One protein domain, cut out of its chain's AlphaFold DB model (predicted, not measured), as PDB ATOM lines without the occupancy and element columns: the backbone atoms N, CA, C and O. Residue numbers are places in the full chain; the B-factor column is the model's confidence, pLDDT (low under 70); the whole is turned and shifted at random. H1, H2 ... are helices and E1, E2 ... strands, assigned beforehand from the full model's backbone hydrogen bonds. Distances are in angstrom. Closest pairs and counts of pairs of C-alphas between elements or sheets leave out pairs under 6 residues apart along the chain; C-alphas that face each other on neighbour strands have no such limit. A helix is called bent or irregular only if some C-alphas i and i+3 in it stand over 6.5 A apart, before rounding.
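This is residues 77 to 203 of the 203 residues of the protein "Fe_dep_repr_C domain-containing protein" of Blautia sp. AF19-10LB (UniProt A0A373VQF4). What shape do these coordinates draw? One strongly twisted sheet wraps round into a small, nearly closed barrel, its wall made by strands E1, E2, E3, E4, E7, E9 and E10; the seam lies between E4 and E7, which are not named neighbours, and E5 runs on into E6 to bridge it. E8 lengthens the wall beside the first part of E9, and the short helix H1 is on the sheet near the last part of E1. What is it made of, and how large is it? The printed part has 127 residues, with ten named strands and one named helix, H1, which comes after E1 and before E2 along the chain; the class is mostly strand, and the neighbour pairs of the branched sheet are antiparallel. It is compact, with a radius of gyration of the C-alphas of 14.3 A, and rounded, spanning 36 by 36 by 32 A.

Where does the first strand begin, and what follows it? E1, residues 83 to 93, starts at C-alpha 83 at (197.062, 262.568, 191.176) and is 31.2 A long. H1 is residues 104 to 108, and E2 is residues 109 to 118, 24.2 A long, with a bend of 68 degrees at residue 112. Which strands come next? E3 is residues 121 to 128, 22.7 A long, and E4 is residues 138 to 143, 16.0 A long. E5 is residues 146 to 149, E6 residues 151 to 153 and E7 residues 156 to 160. How does the printed part end? E8 is residues 165 to 168, and E9, residues 175 to 184, is 28.7 A long. E10, residues 196 to 202, is 19.2 A long and ends at C-alpha 202 at (196.337, 250.773, 182.144).

How is E1 paired? Its pairing is staggered: E2 lies on one side, with N 85 and O 115 at 2.9 A, and E10 on the other side, with N 92 and O 197 at 2.8 A. H1 is on the sheet at a height of 6.7 A, over none of the strands; its closest C-alphas to E1 are those of Phe 106 and Ile 91, 5.2 A apart. Where do E2, E3 and E7 lead? E2 and E3 form a hairpin, with N 116 and O 123 at 2.9 A, and E7 lies on the other side of E3, with N 124 and O 159 at 2.8 A. E6 and E7 form a hairpin, with N 158 and O 151 at 2.9 A; the closest C-alphas of E7 and E4 are those of Pro 157 and Leu 139, 6.7 A apart. What stands beside E9? E4 and E8 lie on one side of it, with N 140 and O 182 at 2.8 A and N 167 and O 176 at 2.8 A, and E10 lies on the other side, with N 179 and O 198 at 2.8 A. E8, E9 and E10 form a meander, each strand the antiparallel neighbour of the one before, and E4 and E5 form a hairpin, with N 141 and O 148 at 2.9 A. How is the backbone of H1 paired? Its one O i to N i+4 pair is not within hydrogen-bond range, while 2 of 2 O i to N i+3 pairs are; H1 is neither bent nor irregular, but only just: C-alphas 104 and 107 are 6.0 A apart.

How far does it reach? The two C-alphas farthest apart are those of Gln 171 and Asp 187, at 44.7 A. Is it unbroken? The printed part has no cut from residue 77 to residue 203, the chain's last; E9 to E10 is a long link of 11 residues. Where is confidence low? The mean pLDDT of the printed part is 87.4, and residues 96 to 98, 133 to 134 and 169 to 174 are under 70.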
ATOM      1  N   SER A  77     196.757 263.380 181.137       83.75
ATOM      2  CA  SER A  77     196.048 264.428 181.895       83.75
ATOM      3  C   SER A  77     194.692 264.810 181.293       83.75
ATOM      4  O   SER A  77     193.821 265.301 182.005       83.75
ATOM      5  N   TYR A  78     194.448 264.512 180.011       79.62
ATOM      6  CA  TYR A  78     193.115 264.657 179.409       79.62
ATOM      7  C   TYR A  78     192.133 263.552 179.836       79.62
ATOM      8  O   TYR A  78     190.942 263.627 179.528       79.62
ATOM      9  N   ARG A  79     192.627 262.492 180.489       78.44
ATOM     10  CA  ARG A  79     191.877 261.265 180.810       78.44
ATOM     11  C   ARG A  79     191.787 261.013 182.312       78.44
ATOM     12  O   ARG A  79     190.772 260.495 182.768       78.44
ATOM     13  N   TYR A  80     192.817 261.389 183.058       84.50
ATOM     14  CA  TYR A  80     192.915 261.204 184.500       84.50
ATOM     15  C   TYR A  80     192.859 262.545 185.226       84.50
ATOM     16  O   TYR A  80     193.343 263.562 184.731       84.50
ATOM     17  N   ALA A  81     192.263 262.545 186.417       90.00
ATOM     18  CA  ALA A  81     192.340 263.698 187.303       90.00
ATOM     19  C   ALA A  81     193.779 263.854 187.836       90.00
ATOM     20  O   ALA A  81     194.513 262.866 187.890       90.00
ATOM     21  N   PRO A  82     194.189 265.059 188.266       95.19
ATOM     22  CA  PRO A  82     195.484 265.236 188.909       95.19
ATOM     23  C   PRO A  82     195.660 264.297 190.112       95.19
ATOM     24  O   PRO A  82     194.775 264.209 190.970       95.19
ATOM     25  N   GLY A  83     196.793 263.597 190.174       96.00
ATOM     26  CA  GLY A  83     197.062 262.568 191.176       96.00
ATOM     27  C   GLY A  83     198.126 261.555 190.755       96.00
ATOM     28  O   GLY A  83     198.725 261.660 189.685       96.00
ATOM     29  N   ASP A  84     198.341 260.565 191.622       96.06
ATOM     30  CA  ASP A  84     199.293 259.471 191.425       96.06
ATOM     31  C   ASP A  84     198.549 258.150 191.203       96.06
ATOM     32  O   ASP A  84     197.689 257.765 192.003       96.06
ATOM     33  N   TYR A  85     198.911 257.431 190.145       94.75
ATOM     34  CA  TYR A  85     198.329 256.142 189.774       94.75
ATOM     35  C   TYR A  85     199.427 255.090 189.619       94.75
ATOM     36  O   TYR A  85     200.578 255.423 189.340       94.75
ATOM     37  N   VAL A  86     199.086 253.815 189.803       95.25
ATOM     38  CA  VAL A  86     200.024 252.693 189.649       95.25
ATOM     39  C   VAL A  86     199.483 251.734 188.605       95.25
ATOM     40  O   VAL A  86     198.336 251.300 188.701       95.25
ATOM     41  N   PHE A  87     200.337 251.395 187.648       95.00
ATOM     42  CA  PHE A  87     200.055 250.486 186.548       95.00
ATOM     43  C   PHE A  87     201.113 249.390 186.475       95.00
ATOM     44  O   PHE A  87     202.121 249.440 187.184       95.00
ATOM     45  N   LEU A  88     200.883 248.396 185.619       94.31
ATOM     46  CA  LEU A  88     201.872 247.362 185.331       94.31
ATOM     47  C   LEU A  88     202.634 247.712 184.062       94.31
ATOM     48  O   LEU A  88     202.052 248.249 183.122       94.31
ATOM     49  N   MET A  89     203.917 247.370 184.029       95.12
ATOM     50  CA  MET A  89     204.760 247.525 182.855       95.12
ATOM     51  C   MET A  89     205.585 246.276 182.561       95.12
ATOM     52  O   MET A  89     205.850 245.451 183.439       95.12
ATOM     53  N   GLY A  90     205.998 246.157 181.304       94.44
ATOM     54  CA  GLY A  90     206.932 245.154 180.822       94.44
ATOM     55  C   GLY A  90     207.923 245.768 179.841       94.44
ATOM     56  O   GLY A  90     207.544 246.552 178.977       94.44
ATOM     57  N   ILE A  91     209.199 245.387 179.943       94.94
ATOM     58  CA  ILE A  91     210.214 245.746 178.943       94.94
ATOM     59  C   ILE A  91     210.519 244.505 178.108       94.94
ATOM     60  O   ILE A  91     210.977 243.490 178.634       94.94
ATOM     61  N   TYR A  92     210.291 244.580 176.802       92.38
ATOM     62  CA  TYR A  92     210.402 243.455 175.877       92.38
ATOM     63  C   TYR A  92     211.449 243.705 174.791       92.38
ATOM     64  O   TYR A  92     211.709 244.837 174.377       92.38
ATOM     65  N   TYR A  93     212.027 242.623 174.268       88.94
ATOM     66  CA  TYR A  93     212.751 242.706 173.000       88.94
ATOM     67  C   TYR A  93     211.790 243.074 171.858       88.94
ATOM     68  O   TYR A  93     210.635 242.649 171.846       88.94
ATOM     69  N   MET A  94     212.298 243.807 170.861       85.12
ATOM     70  CA  MET A  94     211.535 244.198 169.661       85.12
ATOM     71  C   MET A  94     211.109 243.007 168.789       85.12
ATOM     72  O   MET A  94     210.225 243.119 167.939       85.12
ATOM     73  N   GLU A  95     211.742 241.849 168.975       77.25
ATOM     74  CA  GLU A  95     211.396 240.615 168.282       77.25
ATOM     75  C   GLU A  95     210.005 240.132 168.717       77.25
ATOM     76  O   GLU A  95     209.810 239.669 169.846       77.25
ATOM     77  N   LYS A  96     209.034 240.176 167.798       67.56
ATOM     78  CA  LYS A  96     207.682 239.636 168.014       67.56
ATOM     79  C   LYS A  96     207.703 238.104 167.989       67.56
ATOM     80  O   LYS A  96     207.327 237.468 167.007       67.56
ATOM     81  N   THR A  97     208.197 237.519 169.073       67.38
ATOM     82  CA  THR A  97     208.157 236.081 169.363       67.38
ATOM     83  C   THR A  97     206.919 235.748 170.199       67.38
ATOM     84  O   THR A  97     206.444 236.586 170.963       67.38
ATOM     85  N   TYR A  98     206.373 234.537 170.041       63.03
ATOM     86  CA  TYR A  98     205.252 234.039 170.845       63.03
ATOM     87  C   TYR A  98     205.689 232.781 171.613       63.03
ATOM     88  O   TYR A  98     206.014 231.781 170.966       63.03
ATOM     89  N   PRO A  99     205.696 232.800 172.961       75.75
ATOM     90  CA  PRO A  99     205.383 233.940 173.836       75.75
ATOM     91  C   PRO A  99     206.432 235.063 173.745       75.75
ATOM     92  O   PRO A  99     207.591 234.806 173.413       75.75
ATOM     93  N   ARG A 100     206.020 236.302 174.052       82.88
ATOM     94  CA  ARG A 100     206.925 237.459 174.089       82.88
ATOM     95  C   ARG A 100     208.000 237.260 175.155       82.88
ATOM     96  O   ARG A 100     207.742 236.681 176.210       82.88
ATOM     97  N   ARG A 101     209.205 237.763 174.887       88.12
ATOM     98  CA  ARG A 101     210.361 237.641 175.782       88.12
ATOM     99  C   ARG A 101     210.666 238.971 176.452       88.12
ATOM    100  O   ARG A 101     210.909 239.957 175.753       88.12
ATOM    101  N   PHE A 102     210.697 238.973 177.783       91.12
ATOM    102  CA  PHE A 102     211.224 240.101 178.541       91.12
ATOM    103  C   PHE A 102     212.677 240.371 178.151       91.12
ATOM    104  O   PHE A 102     213.458 239.448 177.889       91.12
ATOM    105  N   ALA A 103     213.008 241.651 178.083       91.75
ATOM    106  CA  ALA A 103     214.367 242.118 177.941       91.75
ATOM    107  C   ALA A 103     215.136 241.854 179.237       91.75
ATOM    108  O   ALA A 103     214.553 241.893 180.317       91.75
ATOM    109  N   ARG A 104     216.452 241.630 179.148       90.81
ATOM    110  CA  ARG A 104     217.291 241.466 180.348       90.81
ATOM    111  C   ARG A 104     217.167 242.659 181.300       90.81
ATOM    112  O   ARG A 104     217.176 242.470 182.506       90.81
ATOM    113  N   GLU A 105     217.000 243.855 180.735       91.31
ATOM    114  CA  GLU A 105     216.914 245.108 181.475       91.31
ATOM    115  C   GLU A 105     215.658 245.171 182.354       91.31
ATOM    116  O   GLU A 105     215.660 245.871 183.354       91.31
ATOM    117  N   PHE A 106     214.608 244.403 182.037       92.25
ATOM    118  CA  PHE A 106     213.392 244.338 182.849       92.25
ATOM    119  C   PHE A 106     213.645 243.840 184.276       92.25
ATOM    120  O   PHE A 106     212.924 244.233 185.181       92.25
ATOM    121  N   HIS A 107     214.657 242.994 184.488       90.00
ATOM    122  CA  HIS A 107     214.963 242.426 185.805       90.00
ATOM    123  C   HIS A 107     215.518 243.442 186.808       90.00
ATOM    124  O   HIS A 107     215.575 243.139 187.992       90.00
ATOM    125  N   ASP A 108     215.902 244.625 186.336       91.44
ATOM    126  CA  ASP A 108     216.418 245.715 187.159       91.44
ATOM    127  C   ASP A 108     215.327 246.753 187.501       91.44
ATOM    128  O   ASP A 108     215.606 247.771 188.141       91.44
ATOM    129  N   PHE A 109     214.086 246.527 187.054       92.75
ATOM    130  CA  PHE A 109     212.939 247.398 187.302       92.75
ATOM    131  C   PHE A 109     211.781 246.633 187.943       92.75
ATOM    132  O   PHE A 109     211.495 245.482 187.610       92.75
ATOM    133  N   SER A 110     211.018 247.339 188.774       92.44
ATOM    134  CA  SER A 110     209.741 246.834 189.263       92.44
ATOM    135  C   SER A 110     208.752 246.650 188.112       92.44
ATOM    136  O   SER A 110     208.685 247.456 187.187       92.44
ATOM    137  N   GLN A 111     207.878 245.648 188.232       93.56
ATOM    138  CA  GLN A 111     206.721 245.510 187.340       93.56
ATOM    139  C   GLN A 111     205.724 246.664 187.498       93.56
ATOM    140  O   GLN A 111     204.895 246.874 186.619       93.56
ATOM    141  N   ASN A 112     205.774 247.393 188.616       95.25
ATOM    142  CA  ASN A 112     204.928 248.554 188.839       95.25
ATOM    143  C   ASN A 112     205.553 249.806 188.218       95.25
ATOM    144  O   ASN A 112     206.728 250.106 188.430       95.25
ATOM    145  N   ILE A 113     204.726 250.592 187.537       96.06
ATOM    146  CA  ILE A 113     205.072 251.920 187.033       96.06
ATOM    147  C   ILE A 113     204.110 252.947 187.615       96.06
ATOM    148  O   ILE A 113     202.911 252.685 187.739       96.06
ATOM    149  N   ARG A 114     204.621 254.119 187.999       96.88
ATOM    150  CA  ARG A 114     203.782 255.193 188.548       96.88
ATOM    151  C   ARG A 114     203.464 256.208 187.471       96.88
ATOM    152  O   ARG A 114     204.380 256.711 186.837       96.88
ATOM    153  N   LEU A 115     202.193 256.540 187.292       96.69
ATOM    154  CA  LEU A 115     201.772 257.691 186.502       96.69
ATOM    155  C   LEU A 115     201.539 258.871 187.445       96.69
ATOM    156  O   LEU A 115     200.725 258.781 188.362       96.69
ATOM    157  N   HIS A 116     202.212 259.978 187.169       96.94
ATOM    158  CA  HIS A 116     201.970 261.264 187.807       96.94
ATOM    159  C   HIS A 116     201.160 262.141 186.857       96.94
ATOM    160  O   HIS A 116     201.551 262.320 185.701       96.94
ATOM    161  N   VAL A 117     200.041 262.682 187.334       95.56
ATOM    162  CA  VAL A 117     199.161 263.560 186.558       95.56
ATOM    163  C   VAL A 117     199.059 264.915 187.240       95.56
ATOM    164  O   VAL A 117     198.637 265.020 188.390       95.56
ATOM    165  N   GLU A 118     199.405 265.959 186.498       93.88
ATOM    166  CA  GLU A 118     199.229 267.360 186.862       93.88
ATOM    167  C   GLU A 118     198.333 268.059 185.828       93.88
ATOM    168  O   GLU A 118     197.887 267.468 184.840       93.88
ATOM    169  N   GLU A 119     198.029 269.336 186.052       88.88
ATOM    170  CA  GLU A 119     197.215 270.119 185.125       88.88
ATOM    171  C   GLU A 119     197.959 270.325 183.791       88.88
ATOM    172  O   GLU A 119     198.911 271.098 183.700       88.88
ATOM    173  N   GLY A 120     197.526 269.604 182.750       83.62
ATOM    174  CA  GLY A 120     198.060 269.707 181.387       83.62
ATOM    175  C   GLY A 120     199.367 268.950 181.127       83.62
ATOM    176  O   GLY A 120     199.965 269.145 180.067       83.62
ATOM    177  N   LYS A 121     199.826 268.114 182.065       92.56
ATOM    178  CA  LYS A 121     201.032 267.292 181.906       92.56
ATOM    179  C   LYS A 121     200.914 265.994 182.693       92.56
ATOM    180  O   LYS A 121     200.473 266.002 183.840       92.56
ATOM    181  N   SER A 122     201.398 264.894 182.127       94.62
ATOM    182  CA  SER A 122     201.577 263.647 182.868       94.62
ATOM    183  C   SER A 122     202.793 262.846 182.404       94.62
ATOM    184  O   SER A 122     203.252 262.962 181.267       94.62
ATOM    185  N   TRP A 123     203.366 262.052 183.309       97.25
ATOM    186  CA  TRP A 123     204.562 261.253 183.038       97.25
ATOM    187  C   TRP A 123     204.579 259.959 183.843       97.25
ATOM    188  O   TRP A 123     204.066 259.888 184.959       97.25
ATOM    189  N   PHE A 124     205.220 258.945 183.277       97.31
ATOM    190  CA  PHE A 124     205.504 257.692 183.950       97.31
ATOM    191  C   PHE A 124     206.862 257.750 184.653       97.31
ATOM    192  O   PHE A 124     207.847 258.159 184.049       97.31
ATOM    193  N   GLU A 125     206.923 257.324 185.911       97.50
ATOM    194  CA  GLU A 125     208.139 257.104 186.700       97.50
ATOM    195  C   GLU A 125     208.385 255.594 186.817       97.50
ATOM    196  O   GLU A 125     207.543 254.861 187.349       97.50
ATOM    197  N   LEU A 126     209.537 255.128 186.324       96.00
ATOM    198  CA  LEU A 126     209.931 253.723 186.417       96.00
ATOM    199  C   LEU A 126     210.652 253.481 187.747       96.00
ATOM    200  O   LEU A 126     211.626 254.162 188.079       96.00
ATOM    201  N   GLU A 127     210.193 252.495 188.514       92.62
ATOM    202  CA  GLU A 127     210.861 252.095 189.750       92.62
ATOM    203  C   GLU A 127     212.028 251.156 189.445       92.62
ATOM    204  O   GLU A 127     211.829 250.086 188.877       92.62
ATOM    205  N   ILE A 128     213.239 251.558 189.830       89.62
ATOM    206  CA  ILE A 128     214.432 250.708 189.768       89.62
ATOM    207  C   ILE A 128     214.430 249.800 190.999       89.62
ATOM    208  O   ILE A 128     214.176 250.279 192.112       89.62
ATOM    209  N   ASP A 129     214.721 248.516 190.808       85.50
ATOM    210  CA  ASP A 129     214.841 247.579 191.920       85.50
ATOM    211  C   ASP A 129     216.043 247.930 192.824       85.50
ATOM    212  O   ASP A 129     217.042 248.480 192.356       85.50
ATOM    213  N   PRO A 130     215.985 247.647 194.141       78.12
ATOM    214  CA  PRO A 130     217.026 248.073 195.085       78.12
ATOM    215  C   PRO A 130     218.404 247.444 194.833       78.12
ATOM    216  O   PRO A 130     219.421 248.009 195.235       78.12
ATOM    217  N   GLU A 131     218.427 246.270 194.204       77.38
ATOM    218  CA  GLU A 131     219.619 245.480 193.898       77.38
ATOM    219  C   GLU A 131     219.608 245.126 192.400       77.38
ATOM    220  O   GLU A 131     219.272 243.996 192.053       77.38
ATOM    221  N   PRO A 132     219.911 246.081 191.497       76.19
ATOM    222  CA  PRO A 132     219.924 245.805 190.065       76.19
ATOM    223  C   PRO A 132     221.077 244.852 189.722       76.19
ATOM    224  O   PRO A 132     222.215 245.038 190.165       76.19
ATOM    225  N   ASP A 133     220.786 243.852 188.898       69.00
ATOM    226  CA  ASP A 133     221.736 242.857 188.402       69.00
ATOM    227  C   ASP A 133     222.673 243.444 187.332       69.00
ATOM    228  O   ASP A 133     223.788 242.943 187.134       69.00
ATOM    229  N   SER A 134     222.256 244.512 186.635       68.81
ATOM    230  CA  SER A 134     223.027 245.108 185.536       68.81
ATOM    231  C   SER A 134     223.373 246.584 185.738       68.81
ATOM    232  O   SER A 134     222.618 247.381 186.288       68.81
ATOM    233  N   ASN A 135     224.512 246.996 185.172       74.31
ATOM    234  CA  ASN A 135     224.786 248.411 184.929       74.31
ATOM    235  C   ASN A 135     224.015 248.861 183.674       74.31
ATOM    236  O   ASN A 135     224.540 248.797 182.562       74.31
ATOM    237  N   LEU A 136     222.752 249.249 183.860       74.81
ATOM    238  CA  LEU A 136     221.810 249.633 182.800       74.81
ATOM    239  C   LEU A 136     222.227 250.870 181.987       74.81
ATOM    240  O   LEU A 136     221.696 251.088 180.902       74.81
ATOM    241  N   GLY A 137     223.152 251.698 182.478       84.81
ATOM    242  CA  GLY A 137     223.392 253.019 181.895       84.81
ATOM    243  C   GLY A 137     222.175 253.944 182.043       84.81
ATOM    244  O   GLY A 137     221.332 253.761 182.920       84.81
ATOM    245  N   CYS A 138     222.086 254.966 181.195       90.19
ATOM    246  CA  CYS A 138     220.955 255.889 181.160       90.19
ATOM    247  C   CYS A 138     219.792 255.318 180.343       90.19
ATOM    248  O   CYS A 138     220.001 254.744 179.272       90.19
ATOM    249  N   LEU A 139     218.564 255.556 180.812       94.25
ATOM    250  CA  LEU A 139     217.349 255.307 180.039       94.25
ATOM    251  C   LEU A 139     217.152 256.420 179.003       94.25
ATOM    252  O   LEU A 139     217.215 257.609 179.322       94.25
ATOM    253  N   TRP A 140     216.856 256.021 177.776       95.75
ATOM    254  CA  TRP A 140     216.464 256.894 176.679       95.75
ATOM    255  C   TRP A 140     215.113 256.443 176.133       95.75
ATOM    256  O   TRP A 140     214.831 255.246 176.093       95.75
ATOM    257  N   TYR A 141     214.300 257.385 175.675       95.50
ATOM    258  CA  TYR A 141     213.042 257.120 174.981       95.50
ATOM    259  C   TYR A 141     213.050 257.786 173.608       95.50
ATOM    260  O   TYR A 141     213.753 258.777 173.388       95.50
ATOM    261  N   LYS A 142     212.293 257.232 172.661       93.12
ATOM    262  CA  LYS A 142     212.203 257.780 171.308       93.12
ATOM    263  C   LYS A 142     210.948 258.631 171.159       93.12
ATOM    264  O   LYS A 142     209.844 258.107 171.241       93.12
ATOM    265  N   ASP A 143     211.129 259.913 170.862       91.50
ATOM    266  CA  ASP A 143     210.051 260.852 170.545       91.50
ATOM    267  C   ASP A 143     210.271 261.452 169.149       91.50
ATOM    268  O   ASP A 143     211.363 261.916 168.826       91.50
ATOM    269  N   GLN A 144     209.254 261.400 168.285       85.06
ATOM    270  CA  GLN A 144     209.292 261.935 166.911       85.06
ATOM    271  C   GLN A 144     210.598 261.630 166.135       85.06
ATOM    272  O   GLN A 144     211.136 262.485 165.432       85.06
ATOM    273  N   GLN A 145     211.096 260.390 166.232       84.44
ATOM    274  CA  GLN A 145     212.350 259.892 165.627       84.44
ATOM    275  C   GLN A 145     213.666 260.331 166.286       84.44
ATOM    276  O   GLN A 145     214.730 259.977 165.782       84.44
ATOM    277  N   LYS A 146     213.624 261.043 167.410       91.50
ATOM    278  CA  LYS A 146     214.809 261.459 168.166       91.50
ATOM    279  C   LYS A 146     214.905 260.689 169.471       91.50
ATOM    280  O   LYS A 146     213.895 260.481 170.141       91.50
ATOM    281  N   TRP A 147     216.118 260.302 169.843       94.44
ATOM    282  CA  TRP A 147     216.375 259.772 171.171       94.44
ATOM    283  C   TRP A 147     216.490 260.923 172.163       94.44
ATOM    284  O   TRP A 147     217.250 261.871 171.965       94.44
ATOM    285  N   ILE A 148     215.711 260.840 173.234       94.94
ATOM    286  CA  ILE A 148     215.726 261.793 174.334       94.94
ATOM    287  C   ILE A 148     216.098 261.028 175.596       94.94
ATOM    288  O   ILE A 148     215.539 259.971 175.895       94.94
ATOM    289  N   ARG A 149     217.077 261.549 176.333       94.88
ATOM    290  CA  ARG A 149     217.480 260.971 177.611       94.88
ATOM    291  C   ARG A 149     216.386 261.228 178.639       94.88
ATOM    292  O   ARG A 149     215.968 262.374 178.804       94.88
ATOM    293  N   ALA A 150     215.966 260.182 179.343       95.50
ATOM    294  CA  ALA A 150     214.991 260.299 180.413       95.50
ATOM    295  C   ALA A 150     215.529 261.213 181.521       95.50
ATOM    296  O   ALA A 150     216.675 261.079 181.965       95.50
ATOM    297  N   GLU A 151     214.699 262.149 181.968       94.94
ATOM    298  CA  GLU A 151     215.004 262.943 183.153       94.94
ATOM    299  C   GLU A 151     214.895 262.068 184.407       94.94
ATOM    300  O   GLU A 151     214.226 261.034 184.405       94.94
ATOM    301  N   LEU A 152     215.553 262.484 185.490       92.94
ATOM    302  CA  LEU A 152     215.467 261.795 186.772       92.94
ATOM    303  C   LEU A 152     214.583 262.584 187.736       92.94
ATOM    304  O   LEU A 152     214.941 263.683 188.162       92.94
ATOM    305  N   HIS A 153     213.475 261.989 188.162       91.56
ATOM    306  CA  HIS A 153     212.679 262.478 189.278       91.56
ATOM    307  C   HIS A 153     213.041 261.672 190.529       91.56
ATOM    308  O   HIS A 153     212.857 260.460 190.585       91.56
ATOM    309  N   LYS A 154     213.638 262.332 191.531       89.44
ATOM    310  CA  LYS A 154     214.110 261.689 192.780       89.44
ATOM    311  C   LYS A 154     215.021 260.469 192.537       89.44
ATOM    312  O   LYS A 154     214.992 259.507 193.298       89.44
ATOM    313  N   GLY A 155     215.836 260.527 191.480       88.06
ATOM    314  CA  GLY A 155     216.768 259.459 191.098       88.06
ATOM    315  C   GLY A 155     216.164 258.345 190.238       88.06
ATOM    316  O   GLY A 155     216.886 257.418 189.889       88.06
ATOM    317  N   LYS A 156     214.883 258.433 189.868       92.50
ATOM    318  CA  LYS A 156     214.205 257.464 189.004       92.50
ATOM    319  C   LYS A 156     213.921 258.054 187.625       92.50
ATOM    320  O   LYS A 156     213.548 259.227 187.554       92.50
ATOM    321  N   PRO A 157     214.081 257.283 186.542       95.38
ATOM    322  CA  PRO A 157     213.851 257.788 185.202       95.38
ATOM    323  C   PRO A 157     212.362 258.003 184.934       95.38
ATOM    324  O   PRO A 157     211.524 257.175 185.303       95.38
ATOM    325  N   VAL A 158     212.052 259.121 184.274       97.00
ATOM    326  CA  VAL A 158     210.690 259.484 183.880       97.00
ATOM    327  C   VAL A 158     210.537 259.612 182.370       97.00
ATOM    328  O   VAL A 158     211.444 260.081 181.680       97.00
ATOM    329  N   ILE A 159     209.371 259.215 181.861       97.44
ATOM    330  CA  ILE A 159     208.997 259.326 180.448       97.44
ATOM    331  C   ILE A 159     207.652 260.061 180.355       97.44
ATOM    332  O   ILE A 159     206.687 259.624 180.987       97.44
ATOM    333  N   PRO A 160     207.552 261.164 179.591       96.50
ATOM    334  CA  PRO A 160     206.280 261.838 179.338       96.50
ATOM    335  C   PRO A 160     205.228 260.889 178.751       96.50
ATOM    336  O   PRO A 160     205.547 260.031 177.929       96.50
ATOM    337  N   SER A 161     203.972 261.015 179.182       93.25
ATOM    338  CA  SER A 161     202.917 260.086 178.758       93.25
ATOM    339  C   SER A 161     202.537 260.236 177.280       93.25
ATOM    340  O   SER A 161     202.138 259.264 176.648       93.25
ATOM    341  N   ASP A 162     202.708 261.428 176.707       89.12
ATOM    342  CA  ASP A 162     202.412 261.751 175.309       89.12
ATOM    343  C   ASP A 162     203.388 261.108 174.306       89.12
ATOM    344  O   ASP A 162     203.083 261.026 173.116       89.12
ATOM    345  N   VAL A 163     204.521 260.590 174.782       93.00
ATOM    346  CA  VAL A 163     205.451 259.764 173.992       93.00
ATOM    347  C   VAL A 163     204.855 258.388 173.684       93.00
ATOM    348  O   VAL A 163     205.217 257.769 172.680       93.00
ATOM    349  N   PHE A 164     203.945 257.895 174.527       91.19
ATOM    350  CA  PHE A 164     203.362 256.570 174.371       91.19
ATOM    351  C   PHE A 164     202.288 256.552 173.278       91.19
ATOM    352  O   PHE A 164     201.518 257.492 173.067       91.19
ATOM    353  N   GLU A 165     202.218 255.419 172.593       88.38
ATOM    354  CA  GLU A 165     201.110 255.048 171.732       88.38
ATOM    355  C   GLU A 165     200.146 254.171 172.525       88.38
ATOM    356  O   GLU A 165     200.496 253.056 172.904       88.38
ATOM    357  N   PHE A 166     198.934 254.666 172.769       85.56
ATOM    358  CA  PHE A 166     197.921 253.936 173.522       85.56
ATOM    359  C   PHE A 166     196.931 253.247 172.587       85.56
ATOM    360  O   PHE A 166     196.251 253.920 171.811       85.56
ATOM    361  N   SER A 167     196.789 251.932 172.685       79.75
ATOM    362  CA  SER A 167     195.711 251.180 172.043       79.75
ATOM    363  C   SER A 167     194.589 250.897 173.038       79.75
ATOM    364  O   SER A 167     194.817 250.601 174.208       79.75
ATOM    365  N   ILE A 168     193.342 251.023 172.581       72.44
ATOM    366  CA  ILE A 168     192.148 250.720 173.378       72.44
ATOM    367  C   ILE A 168     191.350 249.650 172.649       72.44
ATOM    368  O   ILE A 168     190.849 249.885 171.539       72.44
ATOM    369  N   GLN A 169     191.176 248.499 173.290       61.19
ATOM    370  CA  GLN A 169     190.308 247.444 172.784       61.19
ATOM    371  C   GLN A 169     188.870 247.675 173.272       61.19
ATOM    372  O   GLN A 169     188.619 248.037 174.409       61.19
ATOM    373  N   ARG A 170     187.856 247.496 172.415       54.94
ATOM    374  CA  ARG A 170     186.451 247.757 172.811       54.94
ATOM    375  C   ARG A 170     185.879 246.747 173.809       54.94
ATOM    376  O   ARG A 170     184.861 247.030 174.433       54.94
ATOM    377  N   GLN A 171     186.465 245.555 173.878       54.94
ATOM    378  CA  GLN A 171     185.977 244.453 174.713       54.94
ATOM    379  C   GLN A 171     186.708 244.373 176.056       54.94
ATOM    380  O   GLN A 171     186.222 243.691 176.955       54.94
ATOM    381  N   ASP A 172     187.822 245.094 176.191       54.25
ATOM    382  CA  ASP A 172     188.656 245.119 177.382       54.25
ATOM    383  C   ASP A 172     188.948 246.584 177.742       54.25
ATOM    384  O   ASP A 172     189.482 247.308 176.904       54.25
ATOM    385  N   PRO A 173     188.568 247.079 178.933       58.03
ATOM    386  CA  PRO A 173     188.901 248.439 179.347       58.03
ATOM    387  C   PRO A 173     190.412 248.686 179.467       58.03
ATOM    388  O   PRO A 173     190.798 249.843 179.630       58.03
ATOM    389  N   VAL A 174     191.246 247.641 179.385       58.59
ATOM    390  CA  VAL A 174     192.699 247.781 179.403       58.59
ATOM    391  C   VAL A 174     193.177 248.590 178.194       58.59
ATOM    392  O   VAL A 174     192.940 248.247 177.033       58.59
ATOM    393  N   ILE A 175     193.855 249.695 178.491       77.69
ATOM    394  CA  ILE A 175     194.599 250.504 177.536       77.69
ATOM    395  C   ILE A 175     196.051 250.022 177.580       77.69
ATOM    396  O   ILE A 175     196.666 250.027 178.646       77.69
ATOM    397  N   GLU A 176     196.607 249.629 176.440       85.62
ATOM    398  CA  GLU A 176     198.022 249.261 176.330       85.62
ATOM    399  C   GLU A 176     198.803 250.464 175.794       85.62
ATOM    400  O   GLU A 176     198.546 250.948 174.692       85.62
ATOM    401  N   GLY A 177     199.723 250.994 176.594       89.19
ATOM    402  CA  GLY A 177     200.618 252.082 176.221       89.19
ATOM    403  C   GLY A 177     201.982 251.551 175.816       89.19
ATOM    404  O   GLY A 177     202.681 250.981 176.643       89.19
ATOM    405  N   ASN A 178     202.399 251.807 174.580       92.06
ATOM    406  CA  ASN A 178     203.679 251.354 174.047       92.06
ATOM    407  C   ASN A 178     204.627 252.532 173.802       92.06
ATOM    408  O   ASN A 178     204.255 253.514 173.160       92.06
ATOM    409  N   ALA A 179     205.873 252.415 174.255       94.38
ATOM    410  CA  ALA A 179     206.948 253.356 173.963       94.38
ATOM    411  C   ALA A 179     208.228 252.621 173.561       94.38
ATOM    412  O   ALA A 179     208.524 251.523 174.036       94.38
ATOM    413  N   LEU A 180     209.026 253.248 172.696       94.69
ATOM    414  CA  LEU A 180     210.341 252.726 172.345       94.69
ATOM    415  C   LEU A 180     211.388 253.297 173.298       94.69
ATOM    416  O   LEU A 180     211.555 254.517 173.376       94.69
ATOM    417  N   ILE A 181     212.117 252.417 173.977       95.88
ATOM    418  CA  ILE A 181     213.178 252.796 174.911       95.88
ATOM    419  C   ILE A 181     214.512 252.157 174.536       95.88
ATOM    420  O   ILE A 181     214.572 251.197 173.766       95.88
ATOM    421  N   ALA A 182     215.597 252.684 175.083       94.81
ATOM    422  CA  ALA A 182     216.922 252.101 174.976       94.81
ATOM    423  C   ALA A 182     217.768 252.433 176.208       94.81
ATOM    424  O   ALA A 182     217.489 253.376 176.948       94.81
ATOM    425  N   PHE A 183     218.820 251.647 176.394       92.19
ATOM    426  CA  PHE A 183     219.756 251.745 177.505       92.19
ATOM    427  C   PHE A 183     221.159 251.953 176.938       92.19
ATOM    428  O   PHE A 183     221.629 251.127 176.148       92.19
ATOM    429  N   ALA A 184     221.791 253.075 177.281       90.62
ATOM    430  CA  ALA A 184     223.091 253.475 176.743       90.62
ATOM    431  C   ALA A 184     223.894 254.299 177.759       90.62
ATOM    432  O   ALA A 184     223.339 254.838 178.715       90.62
ATOM    433  N   ASN A 185     225.209 254.398 177.560       85.75
ATOM    434  CA  ASN A 185     226.081 255.206 178.417       85.75
ATOM    435  C   ASN A 185     225.744 256.704 178.309       85.75
ATOM    436  O   ASN A 185     225.116 257.138 177.346       85.75
ATOM    437  N   GLU A 186     226.196 257.505 179.278       75.44
ATOM    438  CA  GLU A 186     225.884 258.944 179.344       75.44
ATOM    439  C   GLU A 186     226.241 259.724 178.066       75.44
ATOM    440  O   GLU A 186     225.496 260.630 177.690       75.44
ATOM    441  N   ASP A 187     227.329 259.343 177.392       80.56
ATOM    442  CA  ASP A 187     227.878 260.042 176.222       80.56
ATOM    443  C   ASP A 187     227.523 259.378 174.876       80.56
ATOM    444  O   ASP A 187     228.075 259.743 173.836       80.56
ATOM    445  N   GLU A 188     226.629 258.382 174.870       84.00
ATOM    446  CA  GLU A 188     226.336 257.566 173.689       84.00
ATOM    447  C   GLU A 188     224.837 257.571 173.369       84.00
ATOM    448  O   GLU A 188     224.028 256.980 174.084       84.00
ATOM    449  N   GLU A 189     224.457 258.241 172.275       86.62
ATOM    450  CA  GLU A 189     223.075 258.202 171.791       86.62
ATOM    451  C   GLU A 189     222.720 256.774 171.332       86.62
ATOM    452  O   GLU A 189     223.504 256.144 170.609       86.62
ATOM    453  N   PRO A 190     221.547 256.242 171.719       89.88
ATOM    454  CA  PRO A 190     221.138 254.915 171.303       89.88
ATOM    455  C   PRO A 190     220.947 254.777 169.792       89.88
ATOM    456  O   PRO A 190     220.652 255.715 169.057       89.88
ATOM    457  N   VAL A 191     221.027 253.531 169.342       86.12
ATOM    458  CA  VAL A 191     220.767 253.114 167.965       86.12
ATOM    459  C   VAL A 191     219.564 252.181 167.928       86.12
ATOM    460  O   VAL A 191     219.402 251.325 168.797       86.12
ATOM    461  N   ASP A 192     218.738 252.313 166.889       84.06
ATOM    462  CA  ASP A 192     217.428 251.653 166.794       84.06
ATOM    463  C   ASP A 192     217.466 250.132 166.985       84.06
ATOM    464  O   ASP A 192     216.534 249.557 167.543       84.06
ATOM    465  N   TRP A 193     218.543 249.463 166.569       83.19
ATOM    466  CA  TRP A 193     218.663 248.009 166.700       83.19
ATOM    467  C   TRP A 193     218.803 247.534 168.156       83.19
ATOM    468  O   TRP A 193     218.495 246.381 168.440       83.19
ATOM    469  N   ASN A 194     219.236 248.404 169.079       83.81
ATOM    470  CA  ASN A 194     219.319 248.100 170.511       83.81
ATOM    471  C   ASN A 194     218.108 248.632 171.300       83.81
ATOM    472  O   ASN A 194     218.144 248.711 172.527       83.81
ATOM    473  N   SER A 195     217.021 248.983 170.616       91.50
ATOM    474  CA  SER A 195     215.790 249.390 171.286       91.50
ATOM    475  C   SER A 195     215.085 248.222 171.991       91.50
ATOM    476  O   SER A 195     215.339 247.037 171.730       91.50
ATOM    477  N   ARG A 196     214.214 248.575 172.931       93.62
ATOM    478  CA  ARG A 196     213.250 247.714 173.614       93.62
ATOM    479  C   ARG A 196     211.874 248.356 173.503       93.62
ATOM    480  O   ARG A 196     211.763 249.576 173.380       93.62
ATOM    481  N   GLU A 197     210.844 247.532 173.581       94.38
ATOM    482  CA  GLU A 197     209.473 248.010 173.724       94.38
ATOM    483  C   GLU A 197     209.142 248.059 175.215       94.38
ATOM    484  O   GLU A 197     209.237 247.037 175.898       94.38
ATOM    485  N   LEU A 198     208.816 249.248 175.716       95.81
ATOM    486  CA  LEU A 198     208.196 249.438 177.020       95.81
ATOM    487  C   LEU A 198     206.689 249.426 176.812       95.81
ATOM    488  O   LEU A 198     206.157 250.281 176.107       95.81
ATOM    489  N   ASP A 199     206.032 248.473 177.443       94.00
ATOM    490  CA  ASP A 199     204.590 248.302 177.397       94.00
ATOM    491  C   ASP A 199     204.007 248.552 178.791       94.00
ATOM    492  O   ASP A 199     204.597 248.148 179.796       94.00
ATOM    493  N   VAL A 200     202.891 249.275 178.854       93.31
ATOM    494  CA  VAL A 200     202.209 249.673 180.088       93.31
ATOM    495  C   VAL A 200     200.739 249.297 179.988       93.31
ATOM    496  O   VAL A 200     200.029 249.773 179.106       93.31
ATOM    497  N   HIS A 201     200.258 248.496 180.931       90.69
ATOM    498  CA  HIS A 201     198.857 248.107 181.022       90.69
ATOM    499  C   HIS A 201     198.110 249.050 181.964       90.69
ATOM    500  O   HIS A 201     198.407 249.109 183.159       90.69
ATOM    501  N   ILE A 202     197.118 249.757 181.437       85.44
ATOM    502  CA  ILE A 202     196.337 250.773 182.144       85.44
ATOM    503  C   ILE A 202     194.892 250.287 182.268       85.44
ATOM    504  O   ILE A 202     194.289 249.936 181.260       85.44
ATOM    505  N   TRP A 203     194.328 250.288 183.477       79.44
ATOM    506  CA  TRP A 203     192.958 249.836 183.772       79.44
ATOM    507  C   TRP A 203     192.172 250.837 184.627       79.44
ATOM    508  O   TRP A 203     192.794 251.768 185.195       79.44
TER     509      TRP A 203